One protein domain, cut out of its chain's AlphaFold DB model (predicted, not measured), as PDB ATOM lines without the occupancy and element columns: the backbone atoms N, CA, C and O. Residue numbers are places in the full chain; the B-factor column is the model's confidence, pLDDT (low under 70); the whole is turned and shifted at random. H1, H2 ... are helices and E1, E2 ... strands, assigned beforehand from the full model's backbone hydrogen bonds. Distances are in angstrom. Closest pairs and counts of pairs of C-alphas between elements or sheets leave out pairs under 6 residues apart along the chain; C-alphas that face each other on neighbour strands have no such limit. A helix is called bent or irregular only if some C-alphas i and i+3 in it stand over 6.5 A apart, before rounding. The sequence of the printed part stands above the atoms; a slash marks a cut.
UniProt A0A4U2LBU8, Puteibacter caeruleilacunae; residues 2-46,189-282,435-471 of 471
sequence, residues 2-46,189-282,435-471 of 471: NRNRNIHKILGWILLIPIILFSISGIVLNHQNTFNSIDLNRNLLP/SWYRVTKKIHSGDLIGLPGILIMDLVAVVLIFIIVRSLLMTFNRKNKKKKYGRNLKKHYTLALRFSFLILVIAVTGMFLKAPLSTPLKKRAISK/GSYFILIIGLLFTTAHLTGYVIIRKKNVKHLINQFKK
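Overview. This is residues 2 to 46, 189 to 282 and 435 to 471 of the 471 residues of a protein of Puteibacter caeruleilacunae (UniProt A0A4U2LBU8). Two groups of helices partly face each other with their long helices crossed: in one, H4 has H1b and H5 on its two sides; in the other, the long H8 runs beside H6, and H3 packs on H6. The bent H1 joins the groups, H1b on H4 and H1a on H8, while H7 packs on H3, and residues 37 to 46 and 459 to 471 stick out. The printed part has 176 residues and is mostly helix, with eight named helices and one named strand in the order H1 H2 E1 H3 H4 H5 H6 H7 H8. It is only just compact, close to loose, with a radius of gyration of the C-alphas of 18.9 A and spans of 58 by 44 by 34 A.

Arrangement. Begin with H8, residues 438 to 469. With residues 439 to 454 alone it touches H6, residues 254 to 266, opposite ways at a shallow tilt of 20 degrees, closest at C-alphas Met 265 and Leu 440, 5.4 A. H1, residues 2 to 30, is bent, with C-alphas 14 and 17 7.4 A apart; by its hydrogen bonds it was assigned as one helix. Its arm H1a, residues 2 to 14, touches residues 445 to 456 of H8 alone, closest at C-alphas His 8 and Ala 449, 4.8 A, at a steep tilt of 38 degrees. Arm H1b, residues 17 to 30, touches H4, residues 205 to 233, closest at C-alphas Ser 23 and Ala 215, 4.7 A, at a shallow tilt of 23 degrees. H4 and H5, residues 236 to 252, form a helical hairpin, closest at C-alphas Ile 221 and His 246, 6.1 A. H3, residues 190 to 199, touches H6, closest at C-alphas His 198 and Ile 260, 5.6 A, and H7, residues 272 to 277, closest at C-alphas Trp 190 and Leu 275, 4.7 A. H4 and H8 are apart. Every O i to N i+4 pair is within hydrogen-bond range in H1a, H1b, H3, H5, H6, H7 and H8; H4 has 23 of 25, and H2, residues 32 to 35, is too short for such a pair.

Along the chain. Find C-alpha 438 at (174.594, 149.338, 194.008); from there H8 runs 46.9 A to C-alpha 469 at (150.726, 164.320, 156.472). H4 starts at C-alpha 205, (179.440, 131.437, 170.710), and measures 43.9 A; it is irregular, with C-alphas 230 and 233 8.0 A apart. H5 measures 24.7 A and H1b 20.2 A. E1, residues 39 to 41, pairs with no named strand.

Size, cuts and confidence. Look for the two farthest C-alphas at Arg 42 and Lys 471, 63.9 A apart. Residues 47 to 188 and 283 to 434 are not printed; the gaps between C-alphas are 33.8 A and 38.3 A. Of the links that are printed whole, none is long. Confidence is under 70 at residues 232 to 241, 281 to 282 and 461 to 471.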
ATOM      1  N   ASN A   2     160.396 168.476 178.119       73.06
ATOM      2  CA  ASN A   2     161.603 168.788 178.894       73.06
ATOM      3  C   ASN A   2     161.912 167.777 180.011       73.06
ATOM      4  O   ASN A   2     163.066 167.383 180.133       73.06
ATOM      5  N   ARG A   3     160.904 167.253 180.731       86.50
ATOM      6  CA  ARG A   3     161.117 166.313 181.852       86.50
ATOM      7  C   ARG A   3     161.909 165.056 181.467       86.50
ATOM      8  O   ARG A   3     163.008 164.862 181.968       86.50
ATOM      9  N   ASN A   4     161.423 164.251 180.514       86.25
ATOM     10  CA  ASN A   4     162.120 163.020 180.093       86.25
ATOM     11  C   ASN A   4     163.518 163.304 179.528       86.25
ATOM     12  O   ASN A   4     164.434 162.513 179.724       86.25
ATOM     13  N   ARG A   5     163.695 164.439 178.838       84.12
ATOM     14  CA  ARG A   5     164.996 164.849 178.297       84.12
ATOM     15  C   ARG A   5     165.977 165.222 179.407       84.12
ATOM     16  O   ARG A   5     167.156 164.915 179.270       84.12
ATOM     17  N   ASN A   6     165.506 165.881 180.460       88.62
ATOM     18  CA  ASN A   6     166.326 166.234 181.613       88.62
ATOM     19  C   ASN A   6     166.712 164.977 182.395       88.62
ATOM     20  O   ASN A   6     167.899 164.765 182.612       88.62
ATOM     21  N   ILE A   7     165.749 164.093 182.681       91.19
ATOM     22  CA  ILE A   7     166.001 162.797 183.331       91.19
ATOM     23  C   ILE A   7     167.037 161.986 182.542       91.19
ATOM     24  O   ILE A   7     168.069 161.623 183.092       91.19
ATOM     25  N   HIS A   8     166.827 161.772 181.237       89.81
ATOM     26  CA  HIS A   8     167.762 161.011 180.400       89.81
ATOM     27  C   HIS A   8     169.186 161.595 180.415       89.81
ATOM     28  O   HIS A   8     170.158 160.847 180.457       89.81
ATOM     29  N   LYS A   9     169.328 162.928 180.406       88.75
ATOM     30  CA  LYS A   9     170.641 163.589 180.477       88.75
ATOM     31  C   LYS A   9     171.316 163.411 181.836       88.75
ATOM     32  O   LYS A   9     172.496 163.092 181.864       88.75
ATOM     33  N   ILE A  10     170.587 163.646 182.931       92.94
ATOM     34  CA  ILE A  10     171.120 163.535 184.297       92.94
ATOM     35  C   ILE A  10     171.561 162.095 184.554       92.94
ATOM     36  O   ILE A  10     172.703 161.852 184.933       92.94
ATOM     37  N   LEU A  11     170.688 161.131 184.252       94.50
ATOM     38  CA  LEU A  11     171.015 159.718 184.403       94.50
ATOM     39  C   LEU A  11     172.158 159.300 183.477       94.50
ATOM     40  O   LEU A  11     173.013 158.529 183.893       94.50
ATOM     41  N   GLY A  12     172.227 159.839 182.257       91.38
ATOM     42  CA  GLY A  12     173.342 159.593 181.342       91.38
ATOM     43  C   GLY A  12     174.707 159.975 181.924       91.38
ATOM     44  O   GLY A  12     175.672 159.251 181.702       91.38
ATOM     45  N   TRP A  13     174.785 161.060 182.704       92.62
ATOM     46  CA  TRP A  13     176.014 161.444 183.408       92.62
ATOM     47  C   TRP A  13     176.354 160.496 184.556       92.62
ATOM     48  O   TRP A  13     177.491 160.045 184.648       92.62
ATOM     49  N   ILE A  14     175.369 160.142 185.384       93.81
ATOM     50  CA  ILE A  14     175.558 159.207 186.507       93.81
ATOM     51  C   ILE A  14     176.018 157.829 186.003       93.81
ATOM     52  O   ILE A  14     176.879 157.184 186.596       93.81
ATOM     53  N   LEU A  15     175.454 157.375 184.884       94.94
ATOM     54  CA  LEU A  15     175.684 156.045 184.320       94.94
ATOM     55  C   LEU A  15     176.934 155.947 183.441       94.94
ATOM     56  O   LEU A  15     177.303 154.839 183.051       94.94
ATOM     57  N   LEU A  16     177.583 157.071 183.134       94.62
ATOM     58  CA  LEU A  16     178.716 157.144 182.217       94.62
ATOM     59  C   LEU A  16     179.809 156.123 182.562       94.62
ATOM     60  O   LEU A  16     180.121 155.247 181.758       94.62
ATOM     61  N   ILE A  17     180.374 156.234 183.765       94.75
ATOM     62  CA  ILE A  17     181.492 155.395 184.202       94.75
ATOM     63  C   ILE A  17     181.029 153.951 184.470       94.75
ATOM     64  O   ILE A  17     181.636 153.035 183.909       94.75
ATOM     65  N   PRO A  18     179.945 153.697 185.237       95.00
ATOM     66  CA  PRO A  18     179.517 152.330 185.533       95.00
ATOM     67  C   PRO A  18     179.210 151.494 184.287       95.00
ATOM     68  O   PRO A  18     179.640 150.347 184.209       95.00
ATOM     69  N   ILE A  19     178.512 152.051 183.288       96.19
ATOM     70  CA  ILE A  19     178.121 151.278 182.101       96.19
ATOM     71  C   ILE A  19     179.321 150.978 181.200       96.19
ATOM     72  O   ILE A  19     179.398 149.870 180.667       96.19
ATOM     73  N   ILE A  20     180.284 151.898 181.067       97.25
ATOM     74  CA  ILE A  20     181.541 151.613 180.356       97.25
ATOM     75  C   ILE A  20     182.285 150.473 181.056       97.25
ATOM     76  O   ILE A  20     182.642 149.484 180.413       97.25
ATOM     77  N   LEU A  21     182.459 150.569 182.375       96.69
ATOM     78  CA  LEU A  21     183.167 149.555 183.150       96.69
ATOM     79  C   LEU A  21     182.473 148.189 183.080       96.69
ATOM     80  O   LEU A  21     183.140 147.176 182.868       96.69
ATOM     81  N   PHE A  22     181.144 148.135 183.192       96.94
ATOM     82  CA  PHE A  22     180.375 146.892 183.056       96.94
ATOM     83  C   PHE A  22     180.452 146.299 181.647       96.94
ATOM     84  O   PHE A  22     180.534 145.078 181.523       96.94
ATOM     85  N   SER A  23     180.477 147.140 180.611       97.69
ATOM     86  CA  SER A  23     180.595 146.707 179.214       97.69
ATOM     87  C   SER A  23     181.965 146.080 178.942       97.69
ATOM     88  O   SER A  23     182.035 144.949 178.468       97.69
ATOM     89  N   ILE A  24     183.054 146.762 179.319       98.06
ATOM     90  CA  ILE A  24     184.427 146.257 179.138       98.06
ATOM     91  C   ILE A  24     184.635 144.972 179.945       98.06
ATOM     92  O   ILE A  24     185.078 143.957 179.412       98.06
ATOM     93  N   SER A  25     184.266 144.991 181.228       97.81
ATOM     94  CA  SER A  25     184.415 143.814 182.088       97.81
ATOM     95  C   SER A  25     183.543 142.637 181.636       97.81
ATOM     96  O   SER A  25     183.964 141.491 181.777       97.81
ATOM     97  N   GLY A  26     182.367 142.891 181.053       97.38
ATOM     98  CA  GLY A  26     181.514 141.864 180.453       97.38
ATOM     99  C   GLY A  26     182.214 141.127 179.309       97.38
ATOM    100  O   GLY A  26     182.280 139.898 179.334       97.38
ATOM    101  N   ILE A  27     182.829 141.872 178.386       98.06
ATOM    102  CA  ILE A  27     183.605 141.314 177.264       98.06
ATOM    103  C   ILE A  27     184.769 140.458 177.788       98.06
ATOM    104  O   ILE A  27     184.944 139.312 177.371       98.06
ATOM    105  N   VAL A  28     185.526 140.958 178.773       98.12
ATOM    106  CA  VAL A  28     186.622 140.188 179.393       98.12
ATOM    107  C   VAL A  28     186.115 138.877 180.010       98.12
ATOM    108  O   VAL A  28     186.758 137.831 179.893       98.12
ATOM    109  N   LEU A  29     184.949 138.896 180.663       96.44
ATOM    110  CA  LEU A  29     184.367 137.715 181.306       96.44
ATOM    111  C   LEU A  29     183.780 136.694 180.323       96.44
ATOM    112  O   LEU A  29     183.715 135.508 180.675       96.44
ATOM    113  N   ASN A  30     183.381 137.125 179.130       95.94
ATOM    114  CA  ASN A  30     183.002 136.244 178.029       95.94
ATOM    115  C   ASN A  30     184.235 135.551 177.423       95.94
ATOM    116  O   ASN A  30     184.202 134.344 177.174       95.94
ATOM    117  N   HIS A  31     185.363 136.263 177.332       94.81
ATOM    118  CA  HIS A  31     186.611 135.792 176.708       94.81
ATOM    119  C   HIS A  31     187.737 135.514 177.709       94.81
ATOM    120  O   HIS A  31     188.903 135.820 177.473       94.81
ATOM    121  N   GLN A  32     187.419 134.884 178.843       92.44
ATOM    122  CA  GLN A  32     188.393 134.693 179.933       92.44
ATOM    123  C   GLN A  32     189.681 133.981 179.519       92.44
ATOM    124  O   GLN A  32     190.700 134.219 180.149       92.44
ATOM    125  N   ASN A  33     189.646 133.082 178.531       89.75
ATOM    126  CA  ASN A  33     190.855 132.366 178.104       89.75
ATOM    127  C   ASN A  33     191.816 133.262 177.317       89.75
ATOM    128  O   ASN A  33     193.000 132.972 177.292       89.75
ATOM    129  N   THR A  34     191.310 134.326 176.693       93.44
ATOM    130  CA  THR A  34     192.120 135.309 175.964       93.44
ATOM    131  C   THR A  34     192.824 136.257 176.932       93.44
ATOM    132  O   THR A  34     193.948 136.674 176.691       93.44
ATOM    133  N   PHE A  35     192.168 136.580 178.050       94.88
ATOM    134  CA  PHE A  35     192.637 137.575 179.019       94.88
ATOM    135  C   PHE A  35     193.224 136.977 180.309       94.88
ATOM    136  O   PHE A  35     193.561 137.720 181.228       94.88
ATOM    137  N   ASN A  36     193.307 135.648 180.434       91.69
ATOM    138  CA  ASN A  36     193.734 134.981 181.673       91.69
ATOM    139  C   ASN A  36     195.222 135.162 181.998       91.69
ATOM    140  O   ASN A  36     195.568 134.987 183.159       91.69
ATOM    141  N   SER A  37     196.055 135.497 181.012       93.25
ATOM    142  CA  SER A  37     197.483 135.773 181.174       93.25
ATOM    143  C   SER A  37     197.779 137.213 181.594       93.25
ATOM    144  O   SER A  37     198.912 137.516 181.961       93.25
ATOM    145  N   ILE A  38     196.784 138.107 181.537       95.50
ATOM    146  CA  ILE A  38     196.963 139.515 181.881       95.50
ATOM    147  C   ILE A  38     196.753 139.702 183.377       95.50
ATOM    148  O   ILE A  38     195.669 139.445 183.914       95.50
ATOM    149  N   ASP A  39     197.780 140.241 184.018       95.00
ATOM    150  CA  ASP A  39     197.765 140.636 185.413       95.00
ATOM    151  C   ASP A  39     197.874 142.158 185.534       95.00
ATOM    152  O   ASP A  39     198.536 142.827 184.744       95.00
ATOM    153  N   LEU A  40     197.218 142.702 186.550       93.81
ATOM    154  CA  LEU A  40     197.235 144.111 186.910       93.81
ATOM    155  C   LEU A  40     197.941 144.293 188.250       93.81
ATOM    156  O   LEU A  40     197.922 143.400 189.103       93.81
ATOM    157  N   ASN A  41     198.502 145.482 188.463       91.44
ATOM    158  CA  ASN A  41     199.008 145.875 189.771       91.44
ATOM    159  C   ASN A  41     197.833 146.005 190.757       91.44
ATOM    160  O   ASN A  41     196.848 146.695 190.480       91.44
ATOM    161  N   ARG A  42     197.932 145.337 191.911       89.06
ATOM    162  CA  ARG A  42     196.887 145.345 192.939       89.06
ATOM    163  C   ARG A  42     196.670 146.726 193.562       89.06
ATOM    164  O   ARG A  42     195.566 146.983 194.026       89.06
ATOM    165  N   ASN A  43     197.647 147.629 193.485       86.88
ATOM    166  CA  ASN A  43     197.534 149.012 193.965       86.88
ATOM    167  C   ASN A  43     196.474 149.828 193.201       86.88
ATOM    168  O   ASN A  43     196.049 150.878 193.669       86.88
ATOM    169  N   LEU A  44     196.015 149.344 192.039       85.62
ATOM    170  CA  LEU A  44     194.882 149.930 191.315       85.62
ATOM    171  C   LEU A  44     193.527 149.640 191.987       85.62
ATOM    172  O   LEU A  44     192.503 150.181 191.566       85.62
ATOM    173  N   LEU A  45     193.488 148.745 192.980       86.94
ATOM    174  CA  LEU A  45     192.274 148.342 193.680       86.94
ATOM    175  C   LEU A  45     192.174 149.020 195.054       86.94
ATOM    176  O   LEU A  45     193.195 149.335 195.662       86.94
ATOM    177  N   PRO A  46     190.949 149.176 195.593       86.69
ATOM    178  CA  PRO A  46     190.753 149.595 196.978       86.69
ATOM    179  C   PRO A  46     191.504 148.703 197.976       86.69
ATOM    180  O   PRO A  46     191.636 147.497 197.749       86.69
ATOM    181  N   SER A 189     167.698 125.842 187.653       82.25
ATOM    182  CA  SER A 189     167.127 127.045 188.261       82.25
ATOM    183  C   SER A 189     167.036 128.198 187.262       82.25
ATOM    184  O   SER A 189     167.981 128.452 186.505       82.25
ATOM    185  N   TRP A 190     165.951 128.969 187.310       87.31
ATOM    186  CA  TRP A 190     165.793 130.170 186.481       87.31
ATOM    187  C   TRP A 190     166.976 131.139 186.602       87.31
ATOM    188  O   TRP A 190     167.344 131.791 185.631       87.31
ATOM    189  N   TYR A 191     167.662 131.166 187.748       87.81
ATOM    190  CA  TYR A 191     168.877 131.959 187.935       87.81
ATOM    191  C   TYR A 191     169.981 131.601 186.925       87.81
ATOM    192  O   TYR A 191     170.662 132.482 186.393       87.81
ATOM    193  N   ARG A 192     170.177 130.304 186.642       84.19
ATOM    194  CA  ARG A 192     171.162 129.841 185.653       84.19
ATOM    195  C   ARG A 192     170.738 130.210 184.232       84.19
ATOM    196  O   ARG A 192     171.610 130.614 183.462       84.19
ATOM    197  N   VAL A 193     169.444 130.120 183.921       88.69
ATOM    198  CA  VAL A 193     168.880 130.544 182.629       88.69
ATOM    199  C   VAL A 193     169.125 132.035 182.419       88.69
ATOM    200  O   VAL A 193     169.773 132.420 181.451       88.69
ATOM    201  N   THR A 194     168.721 132.875 183.378       92.69
ATOM    202  CA  THR A 194     168.932 134.329 183.337       92.69
ATOM    203  C   THR A 194     170.404 134.676 183.150       92.69
ATOM    204  O   THR A 194     170.732 135.563 182.368       92.69
ATOM    205  N   LYS A 195     171.314 133.946 183.807       91.69
ATOM    206  CA  LYS A 195     172.755 134.162 183.646       91.69
ATOM    207  C   LYS A 195     173.246 133.849 182.232       91.69
ATOM    208  O   LYS A 195     174.078 134.589 181.720       91.69
ATOM    209  N   LYS A 196     172.753 132.767 181.623       91.38
ATOM    210  CA  LYS A 196     173.085 132.390 180.242       91.38
ATOM    211  C   LYS A 196     172.499 133.361 179.220       91.38
ATOM    212  O   LYS A 196     173.170 133.645 178.238       91.38
ATOM    213  N   ILE A 197     171.303 133.897 179.466       94.31
ATOM    214  CA  ILE A 197     170.726 134.975 178.648       94.31
ATOM    215  C   ILE A 197     171.608 136.224 178.746       94.31
ATOM    216  O   ILE A 197     172.008 136.766 177.725       94.31
ATOM    217  N   HIS A 198     171.967 136.632 179.966       96.00
ATOM    218  CA  HIS A 198     172.780 137.824 180.210       96.00
ATOM    219  C   HIS A 198     174.157 137.766 179.531       96.00
ATOM    220  O   HIS A 198     174.614 138.764 178.989       96.00
ATOM    221  N   SER A 199     174.819 136.603 179.553       94.75
ATOM    222  CA  SER A 199     176.129 136.428 178.914       94.75
ATOM    223  C   SER A 199     176.057 135.985 177.451       94.75
ATOM    224  O   SER A 199     177.097 135.822 176.827       94.75
ATOM    225  N   GLY A 200     174.868 135.690 176.919       94.25
ATOM    226  CA  GLY A 200     174.701 135.124 175.577       94.25
ATOM    227  C   GLY A 200     175.061 133.634 175.443       94.25
ATOM    228  O   GLY A 200     174.828 133.034 174.400       94.25
ATOM    229  N   ASP A 201     175.534 132.990 176.515       90.62
ATOM    230  CA  ASP A 201     175.954 131.573 176.557       90.62
ATOM    231  C   ASP A 201     174.770 130.587 176.442       90.62
ATOM    232  O   ASP A 201     174.943 129.369 176.536       90.62
ATOM    233  N   LEU A 202     173.537 131.079 176.293       88.38
ATOM    234  CA  LEU A 202     172.369 130.227 176.065       88.38
ATOM    235  C   LEU A 202     172.441 129.515 174.706       88.38
ATOM    236  O   LEU A 202     172.138 128.331 174.644       88.38
ATOM    237  N   ILE A 203     172.895 130.220 173.666       89.81
ATOM    238  CA  ILE A 203     173.022 129.709 172.288       89.81
ATOM    239  C   ILE A 203     174.493 129.554 171.856       89.81
ATOM    240  O   ILE A 203     174.807 129.510 170.671       89.81
ATOM    241  N   GLY A 204     175.414 129.492 172.822       89.81
ATOM    242  CA  GLY A 204     176.847 129.315 172.578       89.81
ATOM    243  C   GLY A 204     177.552 130.569 172.052       89.81
ATOM    244  O   GLY A 204     177.213 131.694 172.421       89.81
ATOM    245  N   LEU A 205     178.568 130.367 171.206       92.56
ATOM    246  CA  LEU A 205     179.440 131.437 170.710       92.56
ATOM    247  C   LEU A 205     178.684 132.571 169.986       92.56
ATOM    248  O   LEU A 205     178.968 133.725 170.303       92.56
ATOM    249  N   PRO A 206     177.697 132.312 169.099       96.44
ATOM    250  CA  PRO A 206     176.949 133.391 168.450       96.44
ATOM    251  C   PRO A 206     176.270 134.335 169.448       96.44
ATOM    252  O   PRO A 206     176.333 135.553 169.298       96.44
ATOM    253  N   GLY A 207     175.665 133.793 170.508       95.75
ATOM    254  CA  GLY A 207     175.003 134.601 171.530       95.75
ATOM    255  C   GLY A 207     175.986 135.426 172.355       95.75
ATOM    256  O   GLY A 207     175.700 136.586 172.652       95.75
ATOM    257  N   ILE A 208     177.153 134.862 172.678       96.25
ATOM    258  CA  ILE A 208     178.245 135.588 173.342       96.25
ATOM    259  C   ILE A 208     178.663 136.801 172.499       96.25
ATOM    260  O   ILE A 208     178.674 137.921 173.006       96.25
ATOM    261  N   LEU A 209     178.901 136.603 171.198       97.81
ATOM    262  CA  LEU A 209     179.296 137.679 170.285       97.81
ATOM    263  C   LEU A 209     178.208 138.752 170.126       97.81
ATOM    264  O   LEU A 209     178.525 139.936 170.027       97.81
ATOM    265  N   ILE A 210     176.925 138.372 170.154       97.31
ATOM    266  CA  ILE A 210     175.813 139.335 170.172       97.31
ATOM    267  C   ILE A 210     175.875 140.209 171.432       97.31
ATOM    268  O   ILE A 210     175.726 141.427 171.332       97.31
ATOM    269  N   MET A 211     176.108 139.625 172.612       97.06
ATOM    270  CA  MET A 211     176.197 140.400 173.857       97.06
ATOM    271  C   MET A 211     177.434 141.304 173.888       97.06
ATOM    272  O   MET A 211     177.336 142.447 174.338       97.06
ATOM    273  N   ASP A 212     178.561 140.851 173.337       97.94
ATOM    274  CA  ASP A 212     179.760 141.682 173.182       97.94
ATOM    275  C   ASP A 212     179.509 142.858 172.230       97.94
ATOM    276  O   ASP A 212     179.876 143.996 172.530       97.94
ATOM    277  N   LEU A 213     178.809 142.624 171.114       97.50
ATOM    278  CA  LEU A 213     178.397 143.688 170.199       97.50
ATOM    279  C   LEU A 213     177.509 144.715 170.909       97.50
ATOM    280  O   LEU A 213     177.707 145.917 170.730       97.50
ATOM    281  N   VAL A 214     176.560 144.276 171.742       97.25
ATOM    282  CA  VAL A 214     175.721 145.194 172.531       97.25
ATOM    283  C   VAL A 214     176.576 146.021 173.495       97.25
ATOM    284  O   VAL A 214     176.369 147.231 173.592       97.25
ATOM    285  N   ALA A 215     177.559 145.415 174.164       97.56
ATOM    286  CA  ALA A 215     178.487 146.120 175.050       97.56
ATOM    287  C   ALA A 215     179.306 147.190 174.297       97.56
ATOM    288  O   ALA A 215     179.380 148.340 174.733       97.56
ATOM    289  N   VAL A 216     179.846 146.856 173.119       97.62
ATOM    290  CA  VAL A 216     180.555 147.813 172.250       97.62
ATOM    291  C   VAL A 216     179.626 148.943 171.796       97.62
ATOM    292  O   VAL A 216     179.996 150.119 171.841       97.62
ATOM    293  N   VAL A 217     178.392 148.614 171.410       95.75
ATOM    294  CA  VAL A 217     177.371 149.598 171.031       95.75
ATOM    295  C   VAL A 217     177.049 150.539 172.192       95.75
ATOM    296  O   VAL A 217     176.940 151.745 171.966       95.75
ATOM    297  N   LEU A 218     176.940 150.041 173.426       95.62
ATOM    298  CA  LEU A 218     176.713 150.876 174.610       95.62
ATOM    299  C   LEU A 218     177.859 151.865 174.831       95.62
ATOM    300  O   LEU A 218     177.600 153.061 174.975       95.62
ATOM    301  N   ILE A 219     179.110 151.400 174.772       95.94
ATOM    302  CA  ILE A 219     180.292 152.270 174.868       95.94
ATOM    303  C   ILE A 219     180.238 153.348 173.779       95.94
ATOM    304  O   ILE A 219     180.383 154.537 174.064       95.94
ATOM    305  N   PHE A 220     179.949 152.964 172.535       93.69
ATOM    306  CA  PHE A 220     179.872 153.904 171.420       93.69
ATOM    307  C   PHE A 220     178.746 154.939 171.582       93.69
ATOM    308  O   PHE A 220     178.947 156.128 171.320       93.69
ATOM    309  N   ILE A 221     177.559 154.519 172.033       91.25
ATOM    310  CA  ILE A 221     176.422 155.407 172.324       91.25
ATOM    311  C   ILE A 221     176.817 156.436 173.391       91.25
ATOM    312  O   ILE A 221     176.515 157.621 173.223       91.25
ATOM    313  N   ILE A 222     177.523 156.004 174.435       91.56
ATOM    314  CA  ILE A 222     177.996 156.844 175.538       91.56
ATOM    315  C   ILE A 222     179.060 157.847 175.072       91.56
ATOM    316  O   ILE A 222     178.886 159.054 175.257       91.56
ATOM    317  N   VAL A 223     180.121 157.387 174.400       88.69
ATOM    318  CA  VAL A 223     181.188 158.256 173.863       88.69
ATOM    319  C   VAL A 223     180.599 159.301 172.920       88.69
ATOM    320  O   VAL A 223     180.923 160.489 172.983       88.69
ATOM    321  N   ARG A 224     179.652 158.892 172.074       85.88
ATOM    322  CA  ARG A 224     178.963 159.810 171.174       85.88
ATOM    323  C   ARG A 224     178.145 160.863 171.921       85.88
ATOM    324  O   ARG A 224     178.156 162.021 171.505       85.88
ATOM    325  N   SER A 225     177.462 160.495 173.004       83.50
ATOM    326  CA  SER A 225     176.745 161.450 173.861       83.50
ATOM    327  C   SER A 225     177.678 162.502 174.461       83.50
ATOM    328  O   SER A 225     177.320 163.685 174.482       83.50
ATOM    329  N   LEU A 226     178.882 162.107 174.889       84.38
ATOM    330  CA  LEU A 226     179.902 163.030 175.393       84.38
ATOM    331  C   LEU A 226     180.372 163.993 174.305       84.38
ATOM    332  O   LEU A 226     180.254 165.208 174.465       84.38
ATOM    333  N   LEU A 227     180.801 163.464 173.156       82.00
ATOM    334  CA  LEU A 227     181.256 164.276 172.023       82.00
ATOM    335  C   LEU A 227     180.196 165.284 171.580       82.00
ATOM    336  O   LEU A 227     180.510 166.419 171.234       82.00
ATOM    337  N   MET A 228     178.923 164.889 171.596       77.44
ATOM    338  CA  MET A 228     177.820 165.789 171.275       77.44
ATOM    339  C   MET A 228     177.588 166.860 172.340       77.44
ATOM    340  O   MET A 228     177.139 167.952 172.001       77.44
ATOM    341  N   THR A 229     177.852 166.568 173.609       79.75
ATOM    342  CA  THR A 229     177.672 167.531 174.698       79.75
ATOM    343  C   THR A 229     178.742 168.621 174.656       79.75
ATOM    344  O   THR A 229     178.390 169.792 174.787       79.75
ATOM    345  N   PHE A 230     179.991 168.262 174.352       77.88
ATOM    346  CA  PHE A 230     181.109 169.208 174.272       77.88
ATOM    347  C   PHE A 230     181.212 169.939 172.917       77.88
ATOM    348  O   PHE A 230     181.497 171.131 172.887       77.88
ATOM    349  N   ASN A 231     180.857 169.308 171.789       70.50
ATOM    350  CA  ASN A 231     180.955 169.931 170.453       70.50
ATOM    351  C   ASN A 231     179.717 170.748 170.022       70.50
ATOM    352  O   ASN A 231     179.464 170.915 168.823       70.50
ATOM    353  N   ARG A 232     178.907 171.258 170.961       63.38
ATOM    354  CA  ARG A 232     177.662 171.983 170.631       63.38
ATOM    355  C   ARG A 232     177.875 173.278 169.845       63.38
ATOM    356  O   ARG A 232     176.965 173.672 169.119       63.38
ATOM    357  N   LYS A 233     179.040 173.919 169.973       57.81
ATOM    358  CA  LYS A 233     179.269 175.274 169.454       57.81
ATOM    359  C   LYS A 233     179.560 175.347 167.944       57.81
ATOM    360  O   LYS A 233     179.224 176.360 167.350       57.81
ATOM    361  N   ASN A 234     180.047 174.283 167.281       53.78
ATOM    362  CA  ASN A 234     180.715 174.492 165.980       53.78
ATOM    363  C   ASN A 234     180.022 174.044 164.676       53.78
ATOM    364  O   ASN A 234     180.399 174.593 163.654       53.78
ATOM    365  N   LYS A 235     179.024 173.139 164.599       56.66
ATOM    366  CA  LYS A 235     178.339 172.822 163.300       56.66
ATOM    367  C   LYS A 235     176.910 172.258 163.478       56.66
ATOM    368  O   LYS A 235     176.749 171.047 163.665       56.66
ATOM    369  N   LYS A 236     175.852 173.082 163.326       60.62
ATOM    370  CA  LYS A 236     174.418 172.686 163.477       60.62
ATOM    371  C   LYS A 236     174.013 171.464 162.617       60.62
ATOM    372  O   LYS A 236     173.389 170.534 163.132       60.62
ATOM    373  N   LYS A 237     174.427 171.395 161.339       60.75
ATOM    374  CA  LYS A 237     174.148 170.248 160.433       60.75
ATOM    375  C   LYS A 237     174.848 168.944 160.868       60.75
ATOM    376  O   LYS A 237     174.224 167.881 160.867       60.75
ATOM    377  N   LYS A 238     176.124 169.007 161.284       62.00
ATOM    378  CA  LYS A 238     176.907 167.836 161.748       62.00
ATOM    379  C   LYS A 238     176.342 167.282 163.063       62.00
ATOM    380  O   LYS A 238     176.220 166.067 163.216       62.00
ATOM    381  N   TYR A 239     175.908 168.167 163.963       64.69
ATOM    382  CA  TYR A 239     175.232 167.807 165.213       64.69
ATOM    383  C   TYR A 239     173.910 167.056 164.974       64.69
ATOM    384  O   TYR A 239     173.680 166.013 165.586       64.69
ATOM    385  N   GLY A 240     173.074 167.516 164.032       63.97
ATOM    386  CA  GLY A 240     171.812 166.852 163.678       63.97
ATOM    387  C   GLY A 240     171.993 165.431 163.127       63.97
ATOM    388  O   GLY A 240     171.333 164.499 163.590       63.97
ATOM    389  N   ARG A 241     172.942 165.229 162.196       66.19
ATOM    390  CA  ARG A 241     173.287 163.888 161.676       66.19
ATOM    391  C   ARG A 241     173.810 162.966 162.781       66.19
ATOM    392  O   ARG A 241     173.440 161.793 162.830       66.19
ATOM    393  N   ASN A 242     174.637 163.499 163.683       72.81
ATOM    394  CA  ASN A 242     175.160 162.741 164.815       72.81
ATOM    395  C   ASN A 242     174.067 162.323 165.800       72.81
ATOM    396  O   ASN A 242     174.072 161.180 166.253       72.81
ATOM    397  N   LEU A 243     173.102 163.205 166.055       73.81
ATOM    398  CA  LEU A 243     171.949 162.921 166.900       73.81
ATOM    399  C   LEU A 243     171.041 161.842 166.296       73.81
ATOM    400  O   LEU A 243     170.631 160.928 167.009       73.81
ATOM    401  N   LYS A 244     170.767 161.904 164.984       75.88
ATOM    402  CA  LYS A 244     169.971 160.881 164.283       75.88
ATOM    403  C   LYS A 244     170.622 159.505 164.416       75.88
ATOM    404  O   LYS A 244     169.975 158.579 164.882       75.88
ATOM    405  N   LYS A 245     171.917 159.389 164.100       79.75
ATOM    406  CA  LYS A 245     172.649 158.116 164.197       79.75
ATOM    407  C   LYS A 245     172.729 157.577 165.639       79.75
ATOM    408  O   LYS A 245     172.615 156.370 165.815       79.75
ATOM    409  N   HIS A 246     172.894 158.438 166.653       81.81
ATOM    410  CA  HIS A 246     172.844 158.036 168.070       81.81
ATOM    411  C   HIS A 246     171.502 157.364 168.410       81.81
ATOM    412  O   HIS A 246     171.477 156.245 168.916       81.81
ATOM    413  N   TYR A 247     170.388 158.007 168.051       82.31
ATOM    414  CA  TYR A 247     169.052 157.464 168.294       82.31
ATOM    415  C   TYR A 247     168.740 156.217 167.468       82.31
ATOM    416  O   TYR A 247     168.148 155.279 167.991       82.31
ATOM    417  N   THR A 248     169.144 156.176 166.196       82.75
ATOM    418  CA  THR A 248     168.946 155.001 165.339       82.75
ATOM    419  C   THR A 248     169.635 153.774 165.925       82.75
ATOM    420  O   THR A 248     169.034 152.706 165.966       82.75
ATOM    421  N   LEU A 249     170.869 153.926 166.408       85.12
ATOM    422  CA  LEU A 249     171.609 152.817 166.999       85.12
ATOM    423  C   LEU A 249     170.964 152.348 168.311       85.12
ATOM    424  O   LEU A 249     170.716 151.157 168.468       85.12
ATOM    425  N   ALA A 250     170.605 153.282 169.199       85.56
ATOM    426  CA  ALA A 250     169.915 152.960 170.449       85.56
ATOM    427  C   ALA A 250     168.572 152.242 170.217       85.56
ATOM    428  O   ALA A 250     168.246 151.309 170.944       85.56
ATOM    429  N   LEU A 251     167.808 152.631 169.187       87.44
ATOM    430  CA  LEU A 251     166.559 151.957 168.824       87.44
ATOM    431  C   LEU A 251     166.783 150.543 168.283       87.44
ATOM    432  O   LEU A 251     166.084 149.629 168.709       87.44
ATOM    433  N   ARG A 252     167.748 150.359 167.369       90.44
ATOM    434  CA  ARG A 252     168.052 149.043 166.772       90.44
ATOM    435  C   ARG A 252     168.402 148.001 167.834       90.44
ATOM    436  O   ARG A 252     167.965 146.865 167.734       90.44
ATOM    437  N   PHE A 253     169.130 148.413 168.869       93.81
ATOM    438  CA  PHE A 253     169.543 147.540 169.969       93.81
ATOM    439  C   PHE A 253     168.635 147.638 171.201       93.81
ATOM    440  O   PHE A 253     168.934 147.040 172.231       93.81
ATOM    441  N   SER A 254     167.512 148.359 171.121       92.81
ATOM    442  CA  SER A 254     166.695 148.701 172.291       92.81
ATOM    443  C   SER A 254     166.204 147.481 173.062       92.81
ATOM    444  O   SER A 254     166.200 147.500 174.292       92.81
ATOM    445  N   PHE A 255     165.798 146.428 172.347       95.00
ATOM    446  CA  PHE A 255     165.363 145.176 172.958       95.00
ATOM    447  C   PHE A 255     166.507 144.506 173.730       95.00
ATOM    448  O   PHE A 255     166.364 144.227 174.915       95.00
ATOM    449  N   LEU A 256     167.670 144.328 173.096       95.81
ATOM    450  CA  LEU A 256     168.829 143.679 173.716       95.81
ATOM    451  C   LEU A 256     169.393 144.483 174.895       95.81
ATOM    452  O   LEU A 256     169.748 143.905 175.918       95.81
ATOM    453  N   ILE A 257     169.409 145.816 174.799       95.62
ATOM    454  CA  ILE A 257     169.809 146.698 175.904       95.62
ATOM    455  C   ILE A 257     168.885 146.500 177.113       95.62
ATOM    456  O   ILE A 257     169.365 146.380 178.240       95.62
ATOM    457  N   LEU A 258     167.570 146.421 176.883       95.25
ATOM    458  CA  LEU A 258     166.605 146.158 177.948       95.25
ATOM    459  C   LEU A 258     166.802 144.759 178.548       95.25
ATOM    460  O   LEU A 258     166.783 144.619 179.769       95.25
ATOM    461  N   VAL A 259     167.052 143.743 177.716       95.69
ATOM    462  CA  VAL A 259     167.360 142.382 178.178       95.69
ATOM    463  C   VAL A 259     168.582 142.386 179.097       95.69
ATOM    464  O   VAL A 259     168.499 141.838 180.195       95.69
ATOM    465  N   ILE A 260     169.692 143.029 178.723       94.94
ATOM    466  CA  ILE A 260     170.900 143.091 179.568       94.94
ATOM    467  C   ILE A 260     170.627 143.846 180.874       94.94
ATOM    468  O   ILE A 260     171.026 143.370 181.938       94.94
ATOM    469  N   ALA A 261     169.913 144.976 180.816       94.31
ATOM    470  CA  ALA A 261     169.558 145.765 181.997       94.31
ATOM    471  C   ALA A 261     168.742 144.943 183.006       94.31
ATOM    472  O   ALA A 261     169.099 144.843 184.182       94.31
ATOM    473  N   VAL A 262     167.669 144.309 182.526       94.75
ATOM    474  CA  VAL A 262     166.762 143.507 183.350       94.75
ATOM    475  C   VAL A 262     167.487 142.270 183.863       94.75
ATOM    476  O   VAL A 262     167.572 142.067 185.071       94.75
ATOM    477  N   THR A 263     168.083 141.465 182.985       96.12
ATOM    478  CA  THR A 263     168.784 140.249 183.421       96.12
ATOM    479  C   THR A 263     169.916 140.554 184.402       96.12
ATOM    480  O   THR A 263     170.044 139.842 185.393       96.12
ATOM    481  N   GLY A 264     170.669 141.644 184.213       94.38
ATOM    482  CA  GLY A 264     171.717 142.081 185.138       94.38
ATOM    483  C   GLY A 264     171.197 142.343 186.556       94.38
ATOM    484  O   GLY A 264     171.787 141.861 187.527       94.38
ATOM    485  N   MET A 265     170.049 143.017 186.692       94.25
ATOM    486  CA  MET A 265     169.393 143.227 187.990       94.25
ATOM    487  C   MET A 265     168.944 141.908 188.632       94.25
ATOM    488  O   MET A 265     169.206 141.658 189.810       94.25
ATOM    489  N   PHE A 266     168.325 141.020 187.851       95.00
ATOM    490  CA  PHE A 266     167.817 139.732 188.337       95.00
ATOM    491  C   PHE A 266     168.922 138.734 188.731       95.00
ATOM    492  O   PHE A 266     168.654 137.736 189.401       95.00
ATOM    493  N   LEU A 267     170.186 139.009 188.396       92.50
ATOM    494  CA  LEU A 267     171.333 138.230 188.870       92.50
ATOM    495  C   LEU A 267     171.799 138.599 190.287       92.50
ATOM    496  O   LEU A 267     172.693 137.928 190.822       92.50
ATOM    497  N   LYS A 268     171.195 139.611 190.923       90.75
ATOM    498  CA  LYS A 268     171.529 140.072 192.279       90.75
ATOM    499  C   LYS A 268     170.362 139.912 193.250       90.75
ATOM    500  O   LYS A 268     169.200 139.883 192.862       90.75
ATOM    501  N   ALA A 269     170.672 139.703 194.528       87.81
ATOM    502  CA  ALA A 269     169.655 139.643 195.578       87.81
ATOM    503  C   ALA A 269     169.070 141.050 195.826       87.81
ATOM    504  O   ALA A 269     169.832 142.007 195.713       87.81
ATOM    505  N   PRO A 270     167.767 141.178 196.153       92.19
ATOM    506  CA  PRO A 270     166.816 140.091 196.421       92.19
ATOM    507  C   PRO A 270     166.192 139.450 195.164       92.19
ATOM    508  O   PRO A 270     165.714 138.320 195.252       92.19
ATOM    509  N   LEU A 271     166.265 140.087 193.988       92.88
ATOM    510  CA  LEU A 271     165.597 139.621 192.755       92.88
ATOM    511  C   LEU A 271     166.032 138.217 192.291       92.88
ATOM    512  O   LEU A 271     165.234 137.456 191.750       92.88
ATOM    513  N   SER A 272     167.284 137.831 192.547       91.25
ATOM    514  CA  SER A 272     167.801 136.497 192.201       91.25
ATOM    515  C   SER A 272     167.246 135.360 193.065       91.25
ATOM    516  O   SER A 272     167.357 134.195 192.685       91.25
ATOM    517  N   THR A 273     166.695 135.659 194.244       89.62
ATOM    518  CA  THR A 273     166.247 134.655 195.220       89.62
ATOM    519  C   THR A 273     165.113 133.770 194.693       89.62
ATOM    520  O   THR A 273     165.291 132.549 194.710       89.62
ATOM    521  N   PRO A 274     163.987 134.303 194.171       90.62
ATOM    522  CA  PRO A 274     162.936 133.464 193.587       90.62
ATOM    523  C   PRO A 274     163.446 132.629 192.403       90.62
ATOM    524  O   PRO A 274     163.092 131.457 192.278       90.62
ATOM    525  N   LEU A 275     164.352 133.185 191.591       88.38
ATOM    526  CA  LEU A 275     164.933 132.486 190.441       88.38
ATOM    527  C   LEU A 275     165.821 131.298 190.836       88.38
ATOM    528  O   LEU A 275     166.000 130.374 190.048       88.38
ATOM    529  N   LYS A 276     166.411 131.317 192.036       84.38
ATOM    530  CA  LYS A 276     167.203 130.193 192.559       84.38
ATOM    531  C   LYS A 276     166.326 129.050 193.067       84.38
ATOM    532  O   LYS A 276     166.780 127.914 193.019       84.38
ATOM    533  N   LYS A 277     165.115 129.353 193.551       83.81
ATOM    534  CA  LYS A 277     164.186 128.377 194.146       83.81
ATOM    535  C   LYS A 277     163.360 127.616 193.109       83.81
ATOM    536  O   LYS A 277     162.972 126.485 193.365       83.81
ATOM    537  N   ARG A 278     163.075 128.227 191.957       82.62
ATOM    538  CA  ARG A 278     162.275 127.606 190.892       82.62
ATOM    539  C   ARG A 278     163.172 126.918 189.871       82.62
ATOM    540  O   ARG A 278     164.024 127.580 189.274       82.62
ATOM    541  N   ALA A 279     162.949 125.623 189.666       77.44
ATOM    542  CA  ALA A 279     163.607 124.827 188.639       77.44
ATOM    543  C   ALA A 279     162.691 124.604 187.426       77.44
ATOM    544  O   ALA A 279     161.469 124.613 187.552       77.44
ATOM    545  N   ILE A 280     163.297 124.417 186.258       75.94
ATOM    546  CA  ILE A 280     162.649 123.969 185.026       75.94
ATOM    547  C   ILE A 280     163.043 122.507 184.849       75.94
ATOM    548  O   ILE A 280     164.238 122.226 184.730       75.94
ATOM    549  N   SER A 281     162.059 121.606 184.861       62.00
ATOM    550  CA  SER A 281     162.288 120.187 184.599       62.00
ATOM    551  C   SER A 281     162.233 119.900 183.101       62.00
ATOM    552  O   SER A 281     161.439 120.513 182.391       62.00
ATOM    553  N   LYS A 282     163.091 118.988 182.624       59.31
ATOM    554  CA  LYS A 282     163.202 118.572 181.210       59.31
ATOM    555  C   LYS A 282     163.594 119.695 180.237       59.31
ATOM    556  O   LYS A 282     162.919 119.931 179.238       59.31
ATOM    557  N   GLY A 435     177.123 150.616 198.918       88.88
ATOM    558  CA  GLY A 435     176.448 149.480 199.537       88.88
ATOM    559  C   GLY A 435     176.184 148.293 198.599       88.88
ATOM    560  O   GLY A 435     176.501 148.281 197.406       88.88
ATOM    561  N   SER A 436     175.582 147.241 199.157       86.00
ATOM    562  CA  SER A 436     175.327 145.965 198.465       86.00
ATOM    563  C   SER A 436     174.246 146.051 197.376       86.00
ATOM    564  O   SER A 436     174.195 145.196 196.487       86.00
ATOM    565  N   TYR A 437     173.419 147.102 197.409       89.38
ATOM    566  CA  TYR A 437     172.338 147.363 196.455       89.38
ATOM    567  C   TYR A 437     172.784 148.131 195.202       89.38
ATOM    568  O   TYR A 437     171.974 148.323 194.296       89.38
ATOM    569  N   PHE A 438     174.063 148.515 195.100       92.62
ATOM    570  CA  PHE A 438     174.594 149.338 194.008       92.62
ATOM    571  C   PHE A 438     174.163 148.881 192.604       92.62
ATOM    572  O   PHE A 438     173.659 149.684 191.825       92.62
ATOM    573  N   ILE A 439     174.284 147.587 192.274       91.81
ATOM    574  CA  ILE A 439     173.874 147.083 190.947       91.81
ATOM    575  C   ILE A 439     172.381 147.249 190.691       91.81
ATOM    576  O   ILE A 439     171.996 147.512 189.557       91.81
ATOM    577  N   LEU A 440     171.541 147.069 191.709       93.50
ATOM    578  CA  LEU A 440     170.099 147.213 191.538       93.50
ATOM    579  C   LEU A 440     169.739 148.672 191.270       93.50
ATOM    580  O   LEU A 440     168.964 148.946 190.358       93.50
ATOM    581  N   ILE A 441     170.377 149.598 191.989       94.31
ATOM    582  CA  ILE A 441     170.220 151.037 191.763       94.31
ATOM    583  C   ILE A 441     170.690 151.393 190.349       94.31
ATOM    584  O   ILE A 441     169.917 151.944 189.570       94.31
ATOM    585  N   ILE A 442     171.915 151.015 189.968       95.38
ATOM    586  CA  ILE A 442     172.451 151.295 188.627       95.38
ATOM    587  C   ILE A 442     171.592 150.660 187.533       95.38
ATOM    588  O   ILE A 442     171.324 151.307 186.525       95.38
ATOM    589  N   GLY A 443     171.109 149.434 187.728       95.12
ATOM    590  CA  GLY A 443     170.219 148.766 186.785       95.12
ATOM    591  C   GLY A 443     168.880 149.487 186.617       95.12
ATOM    592  O   GLY A 443     168.407 149.644 185.489       95.12
ATOM    593  N   LEU A 444     168.294 149.998 187.706       96.06
ATOM    594  CA  LEU A 444     167.055 150.776 187.667       96.06
ATOM    595  C   LEU A 444     167.262 152.130 186.979       96.06
ATOM    596  O   LEU A 444     166.475 152.510 186.107       96.06
ATOM    597  N   LEU A 445     168.343 152.837 187.322       96.75
ATOM    598  CA  LEU A 445     168.714 154.094 186.673       96.75
ATOM    599  C   LEU A 445     168.973 153.876 185.180       96.75
ATOM    600  O   LEU A 445     168.481 154.643 184.354       96.75
ATOM    601  N   PHE A 446     169.679 152.804 184.814       96.69
ATOM    602  CA  PHE A 446     169.959 152.446 183.427       96.69
ATOM    603  C   PHE A 446     168.687 152.115 182.648       96.69
ATOM    604  O   PHE A 446     168.473 152.653 181.560       96.69
ATOM    605  N   THR A 447     167.790 151.325 183.235       96.19
ATOM    606  CA  THR A 447     166.481 151.015 182.644       96.19
ATOM    607  C   THR A 447     165.658 152.290 182.446       96.19
ATOM    608  O   THR A 447     165.101 152.518 181.373       96.19
ATOM    609  N   THR A 448     165.644 153.183 183.437       95.81
ATOM    610  CA  THR A 448     164.927 154.465 183.373       95.81
ATOM    611  C   THR A 448     165.514 155.389 182.305       95.81
ATOM    612  O   THR A 448     164.776 155.988 181.516       95.81
ATOM    613  N   ALA A 449     166.842 155.488 182.223       94.19
ATOM    614  CA  ALA A 449     167.536 156.256 181.195       94.19
ATOM    615  C   ALA A 449     167.216 155.723 179.791       94.19
ATOM    616  O   ALA A 449     166.951 156.511 178.878       94.19
ATOM    617  N   HIS A 450     167.166 154.399 179.629       92.94
ATOM    618  CA  HIS A 450     166.807 153.751 178.370       92.94
ATOM    619  C   HIS A 450     165.353 154.027 177.969       92.94
ATOM    620  O   HIS A 450     165.102 154.518 176.870       92.94
ATOM    621  N   LEU A 451     164.393 153.816 178.876       92.50
ATOM    622  CA  LEU A 451     162.965 154.046 178.613       92.50
ATOM    623  C   LEU A 451     162.660 155.518 178.310       92.50
ATOM    624  O   LEU A 451     161.946 155.835 177.355       92.50
ATOM    625  N   THR A 452     163.238 156.445 179.077       91.88
ATOM    626  CA  THR A 452     163.083 157.884 178.812       91.88
ATOM    627  C   THR A 452     163.696 158.277 177.467       91.88
ATOM    628  O   THR A 452     163.069 159.036 176.720       91.88
ATOM    629  N   GLY A 453     164.857 157.714 177.115       88.25
ATOM    630  CA  GLY A 453     165.474 157.847 175.795       88.25
ATOM    631  C   GLY A 453     164.564 157.338 174.676       88.25
ATOM    632  O   GLY A 453     164.275 158.071 173.730       88.25
ATOM    633  N   TYR A 454     164.025 156.129 174.824       88.69
ATOM    634  CA  TYR A 454     163.110 155.503 173.871       88.69
ATOM    635  C   TYR A 454     161.861 156.359 173.603       88.69
ATOM    636  O   TYR A 454     161.518 156.630 172.447       88.69
ATOM    637  N   VAL A 455     161.222 156.876 174.662       88.00
ATOM    638  CA  VAL A 455     160.045 157.760 174.552       88.00
ATOM    639  C   VAL A 455     160.377 159.057 173.806       88.00
ATOM    640  O   VAL A 455     159.570 159.524 172.997       88.00
ATOM    641  N   ILE A 456     161.557 159.648 174.040       84.00
ATOM    642  CA  ILE A 456     162.001 160.857 173.321       84.00
ATOM    643  C   ILE A 456     162.100 160.586 171.816       84.00
ATOM    644  O   ILE A 456     161.699 161.436 171.018       84.00
ATOM    645  N   ILE A 457     162.621 159.421 171.425       81.56
ATOM    646  CA  ILE A 457     162.825 159.074 170.016       81.56
ATOM    647  C   ILE A 457     161.487 158.798 169.324       81.56
ATOM    648  O   ILE A 457     161.210 159.389 168.279       81.56
ATOM    649  N   ARG A 458     160.618 157.977 169.930       78.81
ATOM    650  CA  ARG A 458     159.281 157.663 169.389       78.81
ATOM    651  C   ARG A 458     158.450 158.927 169.161       78.81
ATOM    652  O   ARG A 458     157.917 159.113 168.072       78.81
ATOM    653  N   LYS A 459     158.412 159.853 170.128       77.00
ATOM    654  CA  LYS A 459     157.662 161.115 169.984       77.00
ATOM    655  C   LYS A 459     158.221 162.032 168.888       77.00
ATOM    656  O   LYS A 459     157.451 162.764 168.273       77.00
ATOM    657  N   LYS A 460     159.532 162.002 168.614       71.00
ATOM    658  CA  LYS A 460     160.129 162.745 167.487       71.00
ATOM    659  C   LYS A 460     159.747 162.149 166.133       71.00
ATOM    660  O   LYS A 460     159.424 162.912 165.231       71.00
ATOM    661  N   ASN A 461     159.746 160.821 166.009       65.31
ATOM    662  CA  ASN A 461     159.340 160.145 164.775       65.31
ATOM    663  C   ASN A 461     157.850 160.366 164.479       65.31
ATOM    664  O   ASN A 461     157.506 160.690 163.351       65.31
ATOM    665  N   VAL A 462     156.986 160.302 165.500       59.84
ATOM    666  CA  VAL A 462     155.547 160.599 165.361       59.84
ATOM    667  C   VAL A 462     155.311 162.049 164.932       59.84
ATOM    668  O   VAL A 462     154.554 162.290 164.003       59.84
ATOM    669  N   LYS A 463     156.007 163.028 165.531       59.88
ATOM    670  CA  LYS A 463     155.918 164.431 165.082       59.88
ATOM    671  C   LYS A 463     156.399 164.631 163.642       59.88
ATOM    672  O   LYS A 463     155.850 165.467 162.939       59.88
ATOM    673  N   HIS A 464     157.427 163.900 163.217       57.81
ATOM    674  CA  HIS A 464     157.916 163.973 161.841       57.81
ATOM    675  C   HIS A 464     156.897 163.408 160.844       57.81
ATOM    676  O   HIS A 464     156.648 164.059 159.838       57.81
ATOM    677  N   LEU A 465     156.271 162.270 161.169       42.09
ATOM    678  CA  LEU A 465     155.199 161.666 160.371       42.09
ATOM    679  C   LEU A 465     153.971 162.585 160.292       42.09
ATOM    680  O   LEU A 465     153.514 162.892 159.201       42.09
ATOM    681  N   ILE A 466     153.494 163.125 161.421       43.59
ATOM    682  CA  ILE A 466     152.359 164.070 161.442       43.59
ATOM    683  C   ILE A 466     152.647 165.319 160.592       43.59
ATOM    684  O   ILE A 466     151.770 165.801 159.886       43.59
ATOM    685  N   ASN A 467     153.877 165.838 160.623       50.94
ATOM    686  CA  ASN A 467     154.262 166.995 159.813       50.94
ATOM    687  C   ASN A 467     154.422 166.672 158.315       50.94
ATOM    688  O   ASN A 467     154.458 167.606 157.521       50.94
ATOM    689  N   GLN A 468     154.558 165.397 157.934       47.69
ATOM    690  CA  GLN A 468     154.540 164.961 156.534       47.69
ATOM    691  C   GLN A 468     153.115 164.775 156.004       47.69
ATOM    692  O   GLN A 468     152.917 165.006 154.829       47.69
ATOM    693  N   PHE A 469     152.146 164.409 156.852       42.88
ATOM    694  CA  PHE A 469     150.726 164.320 156.472       42.88
ATOM    695  C   PHE A 469     150.004 165.679 156.435       42.88
ATOM    696  O   PHE A 469     148.907 165.777 155.903       42.88
ATOM    697  N   LYS A 470     150.585 166.715 157.053       48.78
ATOM    698  CA  LYS A 470     150.071 168.099 157.035       48.78
ATOM    699  C   LYS A 470     150.671 168.969 155.921       48.78
ATOM    700  O   LYS A 470     150.341 170.149 155.847       48.78
ATOM    701  N   LYS A 471     151.604 168.422 155.147       42.66
ATOM    702  CA  LYS A 471     152.113 169.000 153.905       42.66
ATOM    703  C   LYS A 471     151.526 168.209 152.757       42.66
ATOM    704  O   LYS A 471     151.336 168.838 151.701       42.66
TER     705      LYS A 471